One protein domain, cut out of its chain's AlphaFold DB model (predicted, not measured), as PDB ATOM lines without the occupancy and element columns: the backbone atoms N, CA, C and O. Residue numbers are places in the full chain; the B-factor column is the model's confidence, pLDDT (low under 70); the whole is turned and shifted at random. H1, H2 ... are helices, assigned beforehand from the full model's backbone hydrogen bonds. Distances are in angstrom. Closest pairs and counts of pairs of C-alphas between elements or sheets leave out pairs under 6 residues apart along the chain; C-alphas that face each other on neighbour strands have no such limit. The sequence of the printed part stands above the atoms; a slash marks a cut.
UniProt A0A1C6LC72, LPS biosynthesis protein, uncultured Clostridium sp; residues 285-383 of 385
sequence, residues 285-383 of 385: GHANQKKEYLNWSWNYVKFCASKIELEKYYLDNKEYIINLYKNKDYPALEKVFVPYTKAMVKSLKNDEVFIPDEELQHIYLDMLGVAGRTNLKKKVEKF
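What this domain is: This is residues 285 to 383 of the 385 residues of the protein "LPS biosynthesis protein" of uncultured Clostridium sp (UniProt A0A1C6LC72). One long helix, H1, sticks out with residues 285 to 299 from a compact body of shorter helices. In that body the hairpins H2-H3 and H5-H6 pack together through H5, and H4 lies between H1 and H6. The printed part has 99 residues with six named helices, H1 to H6 along the chain, and no named strand: all helix. The whole is loose, with a radius of gyration of the C-alphas of 15.8 A and spans of 57 by 28 by 19 A.

How they stand to each other: H1, residues 285 to 316, only just touches H4, residues 338 to 350, with 3 pairs of C-alphas within 8 A, through residues 307 to 310 alone; the closest C-alphas, of Lys 307 and Ala 343, are 7.1 A apart. H4 only just touches H6, residues 374 to 383, with 3 such pairs, the closest C-alphas being those of Leu 348 and Val 380, 7.6 A. H6 and the hub, H5, residues 358 to 370, form a hairpin at a shallow tilt of 27 degrees, closest at the C-alphas of Leu 365 and Lys 377, 5.9 A. H5 touches H3, residues 330 to 336, with residues 367 to 370 alone, closest at the C-alphas of Tyr 330 and Met 367, 6.3 A. H3 forms a hairpin with H2, residues 318 to 326, at 18 degrees. Every O i to N i+4 pair is within hydrogen-bond range except in H4, with 7 of 9.

Where its parts are: H1 begins at C-alpha 285 (28.253, 39.819, 29.692) and is 46.7 A long; H4 measures 19.5 A and H5 18.7 A. H6 ends at C-alpha 383 (27.876, 40.752, -5.103).

The domain as a whole: The printed part has no cut, no link is long, and no printed residue is under 70 in pLDDT.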
ATOM      1  N   GLY A 285      27.627  39.299  30.910       83.19
ATOM      2  CA  GLY A 285      28.253  39.819  29.692       83.19
ATOM      3  C   GLY A 285      28.371  38.755  28.600       83.19
ATOM      4  O   GLY A 285      27.975  39.006  27.465       83.19
ATOM      5  N   HIS A 286      28.832  37.553  28.954       82.81
ATOM      6  CA  HIS A 286      28.870  36.418  28.025       82.81
ATOM      7  C   HIS A 286      27.470  35.992  27.565       82.81
ATOM      8  O   HIS A 286      27.269  35.723  26.384       82.81
ATOM      9  N   ALA A 287      26.491  35.962  28.474       85.19
ATOM     10  CA  ALA A 287      25.107  35.646  28.129       85.19
ATOM     11  C   ALA A 287      24.505  36.683  27.165       85.19
ATOM     12  O   ALA A 287      23.850  36.311  26.197       85.19
ATOM     13  N   ASN A 288      24.775  37.972  27.383       83.25
ATOM     14  CA  ASN A 288      24.302  39.049  26.515       83.25
ATOM     15  C   ASN A 288      24.896  38.948  25.103       83.25
ATOM     16  O   ASN A 288      24.151  39.098  24.144       83.25
ATOM     17  N   GLN A 289      26.186  38.626  24.959       78.81
ATOM     18  CA  GLN A 289      26.800  38.398  23.640       78.81
ATOM     19  C   GLN A 289      26.141  37.232  22.895       78.81
ATOM     20  O   GLN A 289      25.812  37.349  21.717       78.81
ATOM     21  N   LYS A 290      25.883  36.117  23.590       85.38
ATOM     22  CA  LYS A 290      25.150  34.984  23.005       85.38
ATOM     23  C   LYS A 290      23.722  35.372  22.611       85.38
ATOM     24  O   LYS A 290      23.251  34.952  21.561       85.38
ATOM     25  N   LYS A 291      23.049  36.197  23.420       88.94
ATOM     26  CA  LYS A 291      21.704  36.713  23.126       88.94
ATOM     27  C   LYS A 291      21.695  37.635  21.905       88.94
ATOM     28  O   LYS A 291      20.766  37.555  21.115       88.94
ATOM     29  N   GLU A 292      22.701  38.493  21.740       85.69
ATOM     30  CA  GLU A 292      22.836  39.348  20.553       85.69
ATOM     31  C   GLU A 292      22.960  38.510  19.280       85.69
ATOM     32  O   GLU A 292      22.222  38.752  18.327       85.69
ATOM     33  N   TYR A 293      23.816  37.483  19.295       87.19
ATOM     34  CA  TYR A 293      23.942  36.549  18.177       87.19
ATOM     35  C   TYR A 293      22.632  35.798  17.912       87.19
ATOM     36  O   TYR A 293      22.151  35.803  16.786       87.19
ATOM     37  N   LEU A 294      21.994  35.241  18.947       90.50
ATOM     38  CA  LEU A 294      20.715  34.537  18.806       90.50
ATOM     39  C   LEU A 294      19.615  35.443  18.229       90.50
ATOM     40  O   LEU A 294      18.873  35.031  17.342       90.50
ATOM     41  N   ASN A 295      19.529  36.688  18.702       92.00
ATOM     42  CA  ASN A 295      18.594  37.678  18.175       92.00
ATOM     43  C   ASN A 295      18.891  38.004  16.708       92.00
ATOM     44  O   ASN A 295      17.959  38.141  15.918       92.00
ATOM     45  N   TRP A 296      20.168  38.140  16.341       90.88
ATOM     46  CA  TRP A 296      20.570  38.340  14.951       90.88
ATOM     47  C   TRP A 296      20.159  37.143  14.087       90.88
ATOM     48  O   TRP A 296      19.454  37.348  13.101       90.88
ATOM     49  N   SER A 297      20.480  35.913  14.502       91.31
ATOM     50  CA  SER A 297      20.115  34.684  13.786       91.31
ATOM     51  C   SER A 297      18.604  34.572  13.602       91.31
ATOM     52  O   SER A 297      18.133  34.315  12.500       91.31
ATOM     53  N   TRP A 298      17.820  34.839  14.648       94.19
ATOM     54  CA  TRP A 298      16.362  34.787  14.571       94.19
ATOM     55  C   TRP A 298      15.776  35.858  13.646       94.19
ATOM     56  O   TRP A 298      14.884  35.584  12.844       94.19
ATOM     57  N   ASN A 299      16.300  37.084  13.709       93.75
ATOM     58  CA  ASN A 299      15.898  38.155  12.799       93.75
ATOM     59  C   ASN A 299      16.289  37.861  11.346       93.75
ATOM     60  O   ASN A 299      15.575  38.279  10.433       93.75
ATOM     61  N   TYR A 300      17.403  37.161  11.135       93.50
ATOM     62  CA  TYR A 300      17.837  36.706   9.823       93.50
ATOM     63  C   TYR A 300      16.925  35.592   9.288       93.50
ATOM     64  O   TYR A 300      16.457  35.703   8.164       93.50
ATOM     65  N   VAL A 301      16.538  34.608  10.109       94.50
ATOM     66  CA  VAL A 301      15.539  33.583   9.732       94.50
ATOM     67  C   VAL A 301      14.210  34.222   9.320       94.50
ATOM     68  O   VAL A 301      13.696  33.926   8.244       94.50
ATOM     69  N   LYS A 302      13.682  35.164  10.116       94.19
ATOM     70  CA  LYS A 302      12.471  35.927   9.751       94.19
ATOM     71  C   LYS A 302      12.637  36.686   8.438       94.19
ATOM     72  O   LYS A 302      11.700  36.793   7.656       94.19
ATOM     73  N   PHE A 303      13.827  37.238   8.210       94.12
ATOM     74  CA  PHE A 303      14.130  37.917   6.962       94.12
ATOM     75  C   PHE A 303      14.149  36.945   5.775       94.12
ATOM     76  O   PHE A 303      13.553  37.261   4.753       94.12
ATOM     77  N   CYS A 304      14.745  35.761   5.909       92.44
ATOM     78  CA  CYS A 304      14.704  34.731   4.871       92.44
ATOM     79  C   CYS A 304      13.275  34.275   4.564       92.44
ATOM     80  O   CYS A 304      12.923  34.213   3.393       92.44
ATOM     81  N   ALA A 305      12.427  34.070   5.577       94.06
ATOM     82  CA  ALA A 305      11.007  33.784   5.358       94.06
ATOM     83  C   ALA A 305      10.319  34.898   4.541       94.06
ATOM     84  O   ALA A 305       9.673  34.618   3.538       94.06
ATOM     85  N   SER A 306      10.563  36.171   4.886       93.31
ATOM     86  CA  SER A 306      10.030  37.298   4.104       93.31
ATOM     87  C   SER A 306      10.597  37.390   2.681       93.31
ATOM     88  O   SER A 306       9.916  37.896   1.798       93.31
ATOM     89  N   LYS A 307      11.830  36.910   2.438       93.88
ATOM     90  CA  LYS A 307      12.407  36.832   1.085       93.88
ATOM     91  C   LYS A 307      11.649  35.814   0.233       93.88
ATOM     92  O   LYS A 307      11.356  36.134  -0.906       93.88
ATOM     93  N   ILE A 308      11.287  34.660   0.798       93.94
ATOM     94  CA  ILE A 308      10.525  33.608   0.099       93.94
ATOM     95  C   ILE A 308       9.128  34.110  -0.290       93.94
ATOM     96  O   ILE A 308       8.700  33.946  -1.428       93.94
ATOM     97  N   GLU A 309       8.421  34.770   0.632       94.19
ATOM     98  CA  GLU A 309       7.113  35.376   0.331       94.19
ATOM     99  C   GLU A 309       7.222  36.446  -0.762       94.19
ATOM    100  O   GLU A 309       6.380  36.530  -1.658       94.19
ATOM    101  N   LEU A 310       8.279  37.258  -0.699       95.19
ATOM    102  CA  LEU A 310       8.517  38.321  -1.662       95.19
ATOM    103  C   LEU A 310       8.910  37.777  -3.040       95.19
ATOM    104  O   LEU A 310       8.457  38.303  -4.050       95.19
ATOM    105  N   GLU A 311       9.731  36.734  -3.083       95.69
ATOM    106  CA  GLU A 311      10.091  36.010  -4.301       95.69
ATOM    107  C   GLU A 311       8.845  35.465  -4.987       95.69
ATOM    108  O   GLU A 311       8.625  35.774  -6.156       95.69
ATOM    109  N   LYS A 312       7.966  34.792  -4.235       96.00
ATOM    110  CA  LYS A 312       6.673  34.338  -4.754       96.00
ATOM    111  C   LYS A 312       5.863  35.491  -5.352       96.00
ATOM    112  O   LYS A 312       5.414  35.383  -6.485       96.00
ATOM    113  N   TYR A 313       5.735  36.616  -4.643       95.75
ATOM    114  CA  TYR A 313       5.039  37.797  -5.168       95.75
ATOM    115  C   TYR A 313       5.628  38.285  -6.502       95.75
ATOM    116  O   TYR A 313       4.879  38.591  -7.427       95.75
ATOM    117  N   TYR A 314       6.954  38.376  -6.619       96.69
ATOM    118  CA  TYR A 314       7.594  38.856  -7.847       96.69
ATOM    119  C   TYR A 314       7.453  37.874  -9.007       96.69
ATOM    120  O   TYR A 314       7.243  38.317 -10.134       96.69
ATOM    121  N   LEU A 315       7.525  36.571  -8.736       95.44
ATOM    122  CA  LEU A 315       7.296  35.531  -9.735       95.44
ATOM    123  C   LEU A 315       5.839  35.533 -10.216       95.44
ATOM    124  O   LEU A 315       5.604  35.583 -11.421       95.44
ATOM    125  N   ASP A 316       4.874  35.605  -9.293       96.56
ATOM    126  CA  ASP A 316       3.437  35.669  -9.603       96.56
ATOM    127  C   ASP A 316       3.073  36.928 -10.423       96.56
ATOM    128  O   ASP A 316       2.098  36.931 -11.170       96.56
ATOM    129  N   ASN A 317       3.867  38.003 -10.318       96.00
ATOM    130  CA  ASN A 317       3.659  39.270 -11.030       96.00
ATOM    131  C   ASN A 317       4.688  39.524 -12.150       96.00
ATOM    132  O   ASN A 317       4.782  40.647 -12.655       96.00
ATOM    133  N   LYS A 318       5.472  38.515 -12.551       96.06
ATOM    134  CA  LYS A 318       6.612  38.693 -13.466       96.06
ATOM    135  C   LYS A 318       6.202  39.318 -14.802       96.06
ATOM    136  O   LYS A 318       6.823  40.284 -15.244       96.06
ATOM    137  N   GLU A 319       5.121  38.832 -15.410       96.25
ATOM    138  CA  GLU A 319       4.629  39.340 -16.700       96.25
ATOM    139  C   GLU A 319       4.236  40.821 -16.644       96.25
ATOM    140  O   GLU A 319       4.578  41.596 -17.541       96.25
ATOM    141  N   TYR A 320       3.574  41.237 -15.560       96.94
ATOM    142  CA  TYR A 320       3.206  42.634 -15.331       96.94
ATOM    143  C   TYR A 320       4.444  43.537 -15.275       96.94
ATOM    144  O   TYR A 320       4.485  44.587 -15.919       96.94
ATOM    145  N   ILE A 321       5.487  43.106 -14.564       96.75
ATOM    146  CA  ILE A 321       6.736  43.864 -14.414       96.75
ATOM    147  C   ILE A 321       7.484  43.960 -15.745       96.75
ATOM    148  O   ILE A 321       7.954  45.040 -16.110       96.75
ATOM    149  N   ILE A 322       7.548  42.863 -16.503       96.94
ATOM    150  CA  ILE A 322       8.137  42.850 -17.848       96.94
ATOM    151  C   ILE A 322       7.385  43.816 -18.771       96.94
ATOM    152  O   ILE A 322       8.017  44.541 -19.539       96.94
ATOM    153  N   ASN A 323       6.053  43.871 -18.689       97.50
ATOM    154  CA  ASN A 323       5.252  44.796 -19.490       97.50
ATOM    155  C   ASN A 323       5.554  46.268 -19.148       97.50
ATOM    156  O   ASN A 323       5.792  47.075 -20.046       97.50
ATOM    157  N   LEU A 324       5.640  46.614 -17.856       97.06
ATOM    158  CA  LEU A 324       6.055  47.959 -17.430       97.06
ATOM    159  C   LEU A 324       7.442  48.332 -17.975       97.06
ATOM    160  O   LEU A 324       7.641  49.450 -18.454       97.06
ATOM    161  N   TYR A 325       8.391  47.393 -17.946       97.06
ATOM    162  CA  TYR A 325       9.737  47.611 -18.476       97.06
ATOM    163  C   TYR A 325       9.759  47.788 -19.997       97.06
ATOM    164  O   TYR A 325      10.368  48.741 -20.484       97.06
ATOM    165  N   LYS A 326       9.030  46.954 -20.750       96.31
ATOM    166  CA  LYS A 326       8.891  47.091 -22.212       96.31
ATOM    167  C   LYS A 326       8.313  48.454 -22.610       96.31
ATOM    168  O   LYS A 326       8.788  49.056 -23.570       96.31
ATOM    169  N   ASN A 327       7.363  48.972 -21.829       96.62
ATOM    170  CA  ASN A 327       6.758  50.291 -22.044       96.62
ATOM    171  C   ASN A 327       7.576  51.460 -21.469       96.62
ATOM    172  O   ASN A 327       7.156  52.609 -21.581       96.62
ATOM    173  N   LYS A 328       8.749  51.194 -20.872       95.06
ATOM    174  CA  LYS A 328       9.624  52.194 -20.236       95.06
ATOM    175  C   LYS A 328       8.936  53.002 -19.121       95.06
ATOM    176  O   LYS A 328       9.332  54.138 -18.854       95.06
ATOM    177  N   ASP A 329       7.952  52.421 -18.429       96.44
ATOM    178  CA  ASP A 329       7.289  53.049 -17.276       96.44
ATOM    179  C   ASP A 329       8.130  52.877 -15.998       96.44
ATOM    180  O   ASP A 329       7.819  52.121 -15.072       96.44
ATOM    181  N   TYR A 330       9.265  53.576 -15.966       93.94
ATOM    182  CA  TYR A 330      10.188  53.564 -14.832       93.94
ATOM    183  C   TYR A 330       9.586  54.100 -13.522       93.94
ATOM    184  O   TYR A 330       9.902  53.528 -12.475       93.94
ATOM    185  N   PRO A 331       8.708  55.127 -13.515       94.94
ATOM    186  CA  PRO A 331       8.023  55.552 -12.294       94.94
ATOM    187  C   PRO A 331       7.151  54.457 -11.664       94.94
ATOM    188  O   PRO A 331       7.135  54.321 -10.436       94.94
ATOM    189  N   ALA A 332       6.438  53.660 -12.467       95.50
ATOM    190  CA  ALA A 332       5.689  52.515 -11.952       95.50
ATOM    191  C   ALA A 332       6.624  51.396 -11.473       95.50
ATOM    192  O   ALA A 332       6.431  50.877 -10.370       95.50
ATOM    193  N   LEU A 333       7.680  51.079 -12.231       95.81
ATOM    194  CA  LEU A 333       8.686  50.090 -11.826       95.81
ATOM    195  C   LEU A 333       9.345  50.444 -10.490       95.81
ATOM    196  O   LEU A 333       9.492  49.574  -9.634       95.81
ATOM    197  N   GLU A 334       9.713  51.709 -10.273       94.69
ATOM    198  CA  GLU A 334      10.320  52.134  -9.010       94.69
ATOM    199  C   GLU A 334       9.381  51.866  -7.828       94.69
ATOM    200  O   GLU A 334       9.832  51.362  -6.795       94.69
ATOM    201  N   LYS A 335       8.072  52.126  -7.985       95.69
ATOM    202  CA  LYS A 335       7.059  51.828  -6.959       95.69
ATOM    203  C   LYS A 335       6.955  50.330  -6.693       95.69
ATOM    204  O   LYS A 335       6.988  49.924  -5.529       95.69
ATOM    205  N   VAL A 336       6.873  49.521  -7.751       96.06
ATOM    206  CA  VAL A 336       6.793  48.056  -7.648       96.06
ATOM    207  C   VAL A 336       8.018  47.499  -6.924       96.06
ATOM    208  O   VAL A 336       7.860  46.678  -6.029       96.06
ATOM    209  N   PHE A 337       9.223  47.994  -7.221       96.62
ATOM    210  CA  PHE A 337      10.480  47.521  -6.636       96.62
ATOM    211  C   PHE A 337      10.830  48.119  -5.262       96.62
ATOM    212  O   PHE A 337      11.906  47.823  -4.725       96.62
ATOM    213  N   VAL A 338       9.973  48.925  -4.622       95.44
ATOM    214  CA  VAL A 338      10.247  49.424  -3.256       95.44
ATOM    215  C   VAL A 338      10.491  48.276  -2.258       95.44
ATOM    216  O   VAL A 338      11.495  48.327  -1.535       95.44
ATOM    217  N   PRO A 339       9.645  47.226  -2.187       95.12
ATOM    218  CA  PRO A 339       9.884  46.083  -1.309       95.12
ATOM    219  C   PRO A 339      11.160  45.311  -1.677       95.12
ATOM    220  O   PRO A 339      11.926  44.953  -0.781       95.12
ATOM    221  N   TYR A 340      11.444  45.141  -2.976       95.12
ATOM    222  CA  TYR A 340      12.677  44.513  -3.471       95.12
ATOM    223  C   TYR A 340      13.910  45.280  -3.005       95.12
ATOM    224  O   TYR A 340      14.846  44.704  -2.461       95.12
ATOM    225  N   THR A 341      13.888  46.606  -3.141       95.00
ATOM    226  CA  THR A 341      14.983  47.484  -2.727       95.00
ATOM    227  C   THR A 341      15.244  47.354  -1.229       95.00
ATOM    228  O   THR A 341      16.396  47.266  -0.802       95.00
ATOM    229  N   LYS A 342      14.185  47.315  -0.406       95.06
ATOM    230  CA  LYS A 342      14.306  47.118   1.048       95.06
ATOM    231  C   LYS A 342      14.937  45.766   1.381       95.06
ATOM    232  O   LYS A 342      15.818  45.720   2.242       95.06
ATOM    233  N   ALA A 343      14.514  44.696   0.707       95.06
ATOM    234  CA  ALA A 343      15.098  43.369   0.875       95.06
ATOM    235  C   ALA A 343      16.569  43.352   0.434       95.06
ATOM    236  O   ALA A 343      17.428  42.995   1.232       95.06
ATOM    237  N   MET A 344      16.883  43.860  -0.759       95.19
ATOM    238  CA  MET A 344      18.242  43.955  -1.297       95.19
ATOM    239  C   MET A 344      19.187  44.725  -0.364       95.19
ATOM    240  O   MET A 344      20.249  44.230   0.002       95.19
ATOM    241  N   VAL A 345      18.792  45.916   0.098       94.38
ATOM    242  CA  VAL A 345      19.599  46.720   1.037       94.38
ATOM    243  C   VAL A 345      19.820  45.987   2.360       94.38
ATOM    244  O   VAL A 345      20.866  46.155   2.989       94.38
ATOM    245  N   LYS A 346      18.848  45.187   2.810       93.75
ATOM    246  CA  LYS A 346      18.977  44.380   4.024       93.75
ATOM    247  C   LYS A 346      19.874  43.155   3.807       93.75
ATOM    248  O   LYS A 346      20.670  42.883   4.700       93.75
ATOM    249  N   SER A 347      19.814  42.490   2.650       93.31
ATOM    250  CA  SER A 347      20.728  41.400   2.264       93.31
ATOM    251  C   SER A 347      22.174  41.882   2.177       93.31
ATOM    252  O   SER A 347      23.056  41.282   2.782       93.31
ATOM    253  N   LEU A 348      22.405  43.052   1.571       93.25
ATOM    254  CA  LEU A 348      23.739  43.648   1.440       93.25
ATOM    255  C   LEU A 348      24.404  43.987   2.786       93.25
ATOM    256  O   LEU A 348      25.605  44.228   2.828       93.25
ATOM    257  N   LYS A 349      23.656  44.030   3.900       90.31
ATOM    258  CA  LYS A 349      24.251  44.167   5.245       90.31
ATOM    259  C   LYS A 349      24.950  42.893   5.722       90.31
ATOM    260  O   LYS A 349      25.740  42.980   6.655       90.31
ATOM    261  N   ASN A 350      24.625  41.755   5.117       87.75
ATOM    262  CA  ASN A 350      25.240  40.456   5.368       87.75
ATOM    263  C   ASN A 350      26.108  40.013   4.179       87.75
ATOM    264  O   ASN A 350      26.390  38.830   4.064       87.75
ATOM    265  N   ASP A 351      26.498  40.943   3.294       89.06
ATOM    266  CA  ASP A 351      27.273  40.652   2.080       89.06
ATOM    267  C   ASP A 351      26.576  39.649   1.126       89.06
ATOM    268  O   ASP A 351      27.224  38.895   0.408       89.06
ATOM    269  N   GLU A 352      25.236  39.671   1.098       90.75
ATOM    270  CA  GLU A 352      24.379  38.833   0.246       90.75
ATOM    271  C   GLU A 352      23.563  39.670  -0.756       90.75
ATOM    272  O   GLU A 352      23.280  40.852  -0.524       90.75
ATOM    273  N   VAL A 353      23.068  39.025  -1.816       91.88
ATOM    274  CA  VAL A 353      22.064  39.576  -2.745       91.88
ATOM    275  C   VAL A 353      20.727  38.841  -2.624       91.88
ATOM    276  O   VAL A 353      20.665  37.688  -2.207       91.88
ATOM    277  N   PHE A 354      19.631  39.533  -2.943       93.06
ATOM    278  CA  PHE A 354      18.303  38.927  -3.084       93.06
ATOM    279  C   PHE A 354      17.914  38.936  -4.560       93.06
ATOM    280  O   PHE A 354      17.753  40.013  -5.126       93.06
ATOM    281  N   ILE A 355      17.798  37.756  -5.163       91.38
ATOM    282  CA  ILE A 355      17.520  37.582  -6.589       91.38
ATOM    283  C   ILE A 355      16.380  36.566  -6.689       91.38
ATOM    284  O   ILE A 355      16.642  35.379  -6.527       91.38
ATOM    285  N   PRO A 356      15.126  37.011  -6.871       88.44
ATOM    286  CA  PRO A 356      14.000  36.104  -7.044       88.44
ATOM    287  C   PRO A 356      13.962  35.500  -8.455       88.44
ATOM    288  O   PRO A 356      13.421  34.422  -8.644       88.44
ATOM    289  N   ASP A 357      14.516  36.203  -9.446       93.19
ATOM    290  CA  ASP A 357      14.590  35.787 -10.846       93.19
ATOM    291  C   ASP A 357      15.655  36.635 -11.562       93.19
ATOM    292  O   ASP A 357      15.808  37.826 -11.264       93.19
ATOM    293  N   GLU A 358      16.409  36.035 -12.486       92.62
ATOM    294  CA  GLU A 358      17.506  36.723 -13.183       92.62
ATOM    295  C   GLU A 358      17.007  37.858 -14.087       92.62
ATOM    296  O   GLU A 358      17.589  38.945 -14.095       92.62
ATOM    297  N   GLU A 359      15.894  37.661 -14.797       94.56
ATOM    298  CA  GLU A 359      15.314  38.667 -15.692       94.56
ATOM    299  C   GLU A 359      14.799  39.871 -14.891       94.56
ATOM    300  O   GLU A 359      15.093  41.023 -15.220       94.56
ATOM    301  N   LEU A 360      14.116  39.621 -13.771       95.06
ATOM    302  CA  LEU A 360      13.686  40.683 -12.856       95.06
ATOM    303  C   LEU A 360      14.866  41.438 -12.232       95.06
ATOM    304  O   LEU A 360      14.779  42.651 -12.027       95.06
ATOM    305  N   GLN A 361      15.976  40.754 -11.953       95.19
ATOM    306  CA  GLN A 361      17.194  41.372 -11.434       95.19
ATOM    307  C   GLN A 361      17.862  42.289 -12.473       95.19
ATOM    308  O   GLN A 361      18.314  43.381 -12.110       95.19
ATOM    309  N   HIS A 362      17.876  41.906 -13.753       95.12
ATOM    310  CA  HIS A 362      18.314  42.787 -14.841       95.12
ATOM    311  C   HIS A 362      17.440  44.047 -14.929       95.12
ATOM    312  O   HIS A 362      17.966  45.164 -14.884       95.12
ATOM    313  N   ILE A 363      16.111  43.883 -14.943       96.44
ATOM    314  CA  ILE A 363      15.150  44.999 -14.962       96.44
ATOM    315  C   ILE A 363      15.364  45.923 -13.753       96.44
ATOM    316  O   ILE A 363      15.363  47.151 -13.882       96.44
ATOM    317  N   TYR A 364      15.586  45.351 -12.570       96.25
ATOM    318  CA  TYR A 364      15.839  46.104 -11.345       96.25
ATOM    319  C   TYR A 364      17.124  46.943 -11.428       96.25
ATOM    320  O   TYR A 364      17.116  48.116 -11.047       96.25
ATOM    321  N   LEU A 365      18.227  46.389 -11.939       95.50
ATOM    322  CA  LEU A 365      19.492  47.123 -12.092       95.50
ATOM    323  C   LEU A 365      19.413  48.236 -13.136       95.50
ATOM    324  O   LEU A 365      20.057  49.282 -12.968       95.50
ATOM    325  N   ASP A 366      18.635  48.044 -14.192       95.44
ATOM    326  CA  ASP A 366      18.350  49.098 -15.160       95.44
ATOM    327  C   ASP A 366      17.518  50.209 -14.532       95.44
ATOM    328  O   ASP A 366      17.917  51.376 -14.591       95.44
ATOM    329  N   MET A 367      16.446  49.857 -13.818       95.75
ATOM    330  CA  MET A 367      15.624  50.813 -13.075       95.75
ATOM    331  C   MET A 367      16.459  51.616 -12.070       95.75
ATOM    332  O   MET A 367      16.367  52.843 -12.049       95.75
ATOM    333  N   LEU A 368      17.346  50.976 -11.294       95.44
ATOM    334  CA  LEU A 368      18.252  51.688 -10.380       95.44
ATOM    335  C   LEU A 368      19.170  52.678 -11.112       95.44
ATOM    336  O   LEU A 368      19.510  53.720 -10.549       95.44
ATOM    337  N   GLY A 369      19.597  52.344 -12.331       93.50
ATOM    338  CA  GLY A 369      20.388  53.230 -13.183       93.50
ATOM    339  C   GLY A 369      19.599  54.468 -13.597       93.50
ATOM    340  O   GLY A 369      20.075  55.585 -13.391       93.50
ATOM    341  N   VAL A 370      18.379  54.270 -14.103       93.50
ATOM    342  CA  VAL A 370      17.475  55.349 -14.540       93.50
ATOM    343  C   VAL A 370      17.050  56.242 -13.371       93.50
ATOM    344  O   VAL A 370      17.059  57.462 -13.496       93.50
ATOM    345  N   ALA A 371      16.777  55.663 -12.200       90.62
ATOM    346  CA  ALA A 371      16.418  56.394 -10.981       90.62
ATOM    347  C   ALA A 371      17.617  57.094 -10.294       90.62
ATOM    348  O   ALA A 371      17.491  57.593  -9.175       90.62
ATOM    349  N   GLY A 372      18.812  57.085 -10.898       91.44
ATOM    350  CA  GLY A 372      20.008  57.735 -10.350       91.44
ATOM    351  C   GLY A 372      20.604  57.054  -9.109       91.44
ATOM    352  O   GLY A 372      21.515  57.592  -8.476       91.44
ATOM    353  N   ARG A 373      20.165  55.839  -8.755       91.94
ATOM    354  CA  ARG A 373      20.624  55.071  -7.579       91.94
ATOM    355  C   ARG A 373      21.922  54.299  -7.854       91.94
ATOM    356  O   ARG A 373      22.089  53.141  -7.461       91.94
ATOM    357  N   THR A 374      22.885  54.964  -8.485       92.31
ATOM    358  CA  THR A 374      24.139  54.383  -9.004       92.31
ATOM    359  C   THR A 374      25.007  53.722  -7.928       92.31
ATOM    360  O   THR A 374      25.609  52.677  -8.171       92.31
ATOM    361  N   ASN A 375      25.034  54.270  -6.708       93.00
ATOM    362  CA  ASN A 375      25.770  53.681  -5.582       93.00
ATOM    363  C   ASN A 375      25.202  52.328  -5.138       93.00
ATOM    364  O   ASN A 375      25.964  51.440  -4.753       93.00
ATOM    365  N   LEU A 376      23.875  52.171  -5.161       92.25
ATOM    366  CA  LEU A 376      23.238  50.902  -4.823       92.25
ATOM    367  C   LEU A 376      23.439  49.895  -5.956       92.25
ATOM    368  O   LEU A 376      23.842  48.772  -5.673       92.25
ATOM    369  N   LYS A 377      23.261  50.321  -7.214       93.75
ATOM    370  CA  LYS A 377      23.505  49.498  -8.409       93.75
ATOM    371  C   LYS A 377      24.895  48.851  -8.377       93.75
ATOM    372  O   LYS A 377      24.993  47.630  -8.360       93.75
ATOM    373  N   LYS A 378      25.951  49.658  -8.205       92.62
ATOM    374  CA  LYS A 378      27.344  49.177  -8.117       92.62
ATOM    375  C   LYS A 378      27.570  48.169  -6.990       92.62
ATOM    376  O   LYS A 378      28.364  47.245  -7.134       92.62
ATOM    377  N   LYS A 379      26.914  48.360  -5.838       92.00
ATOM    378  CA  LYS A 379      27.018  47.414  -4.718       92.00
ATOM    379  C   LYS A 379      26.368  46.082  -5.060       92.00
ATOM    380  O   LYS A 379      26.972  45.059  -4.791       92.00
ATOM    381  N   VAL A 380      25.177  46.101  -5.651       92.00
ATOM    382  CA  VAL A 380      24.463  44.881  -6.046       92.00
ATOM    383  C   VAL A 380      25.246  44.125  -7.121       92.00
ATOM    384  O   VAL A 380      25.494  42.940  -6.956       92.00
ATOM    385  N   GLU A 381      25.728  44.817  -8.157       91.00
ATOM    386  CA  GLU A 381      26.556  44.224  -9.221       91.00
ATOM    387  C   GLU A 381      27.834  43.569  -8.684       91.00
ATOM    388  O   GLU A 381      28.250  42.530  -9.188       91.00
ATOM    389  N   LYS A 382      28.452  44.151  -7.647       89.88
ATOM    390  CA  LYS A 382      29.651  43.589  -7.012       89.88
ATOM    391  C   LYS A 382      29.401  42.214  -6.382       89.88
ATOM    392  O   LYS A 382      30.318  41.407  -6.379       89.88
ATOM    393  N   PHE A 383      28.224  41.996  -5.800       85.75
ATOM    394  CA  PHE A 383      27.876  40.752  -5.103       85.75
ATOM    395  C   PHE A 383      27.055  39.784  -5.968       85.75
ATOM    396  O   PHE A 383      26.704  38.705  -5.501       85.75
TER     397      PHE A 383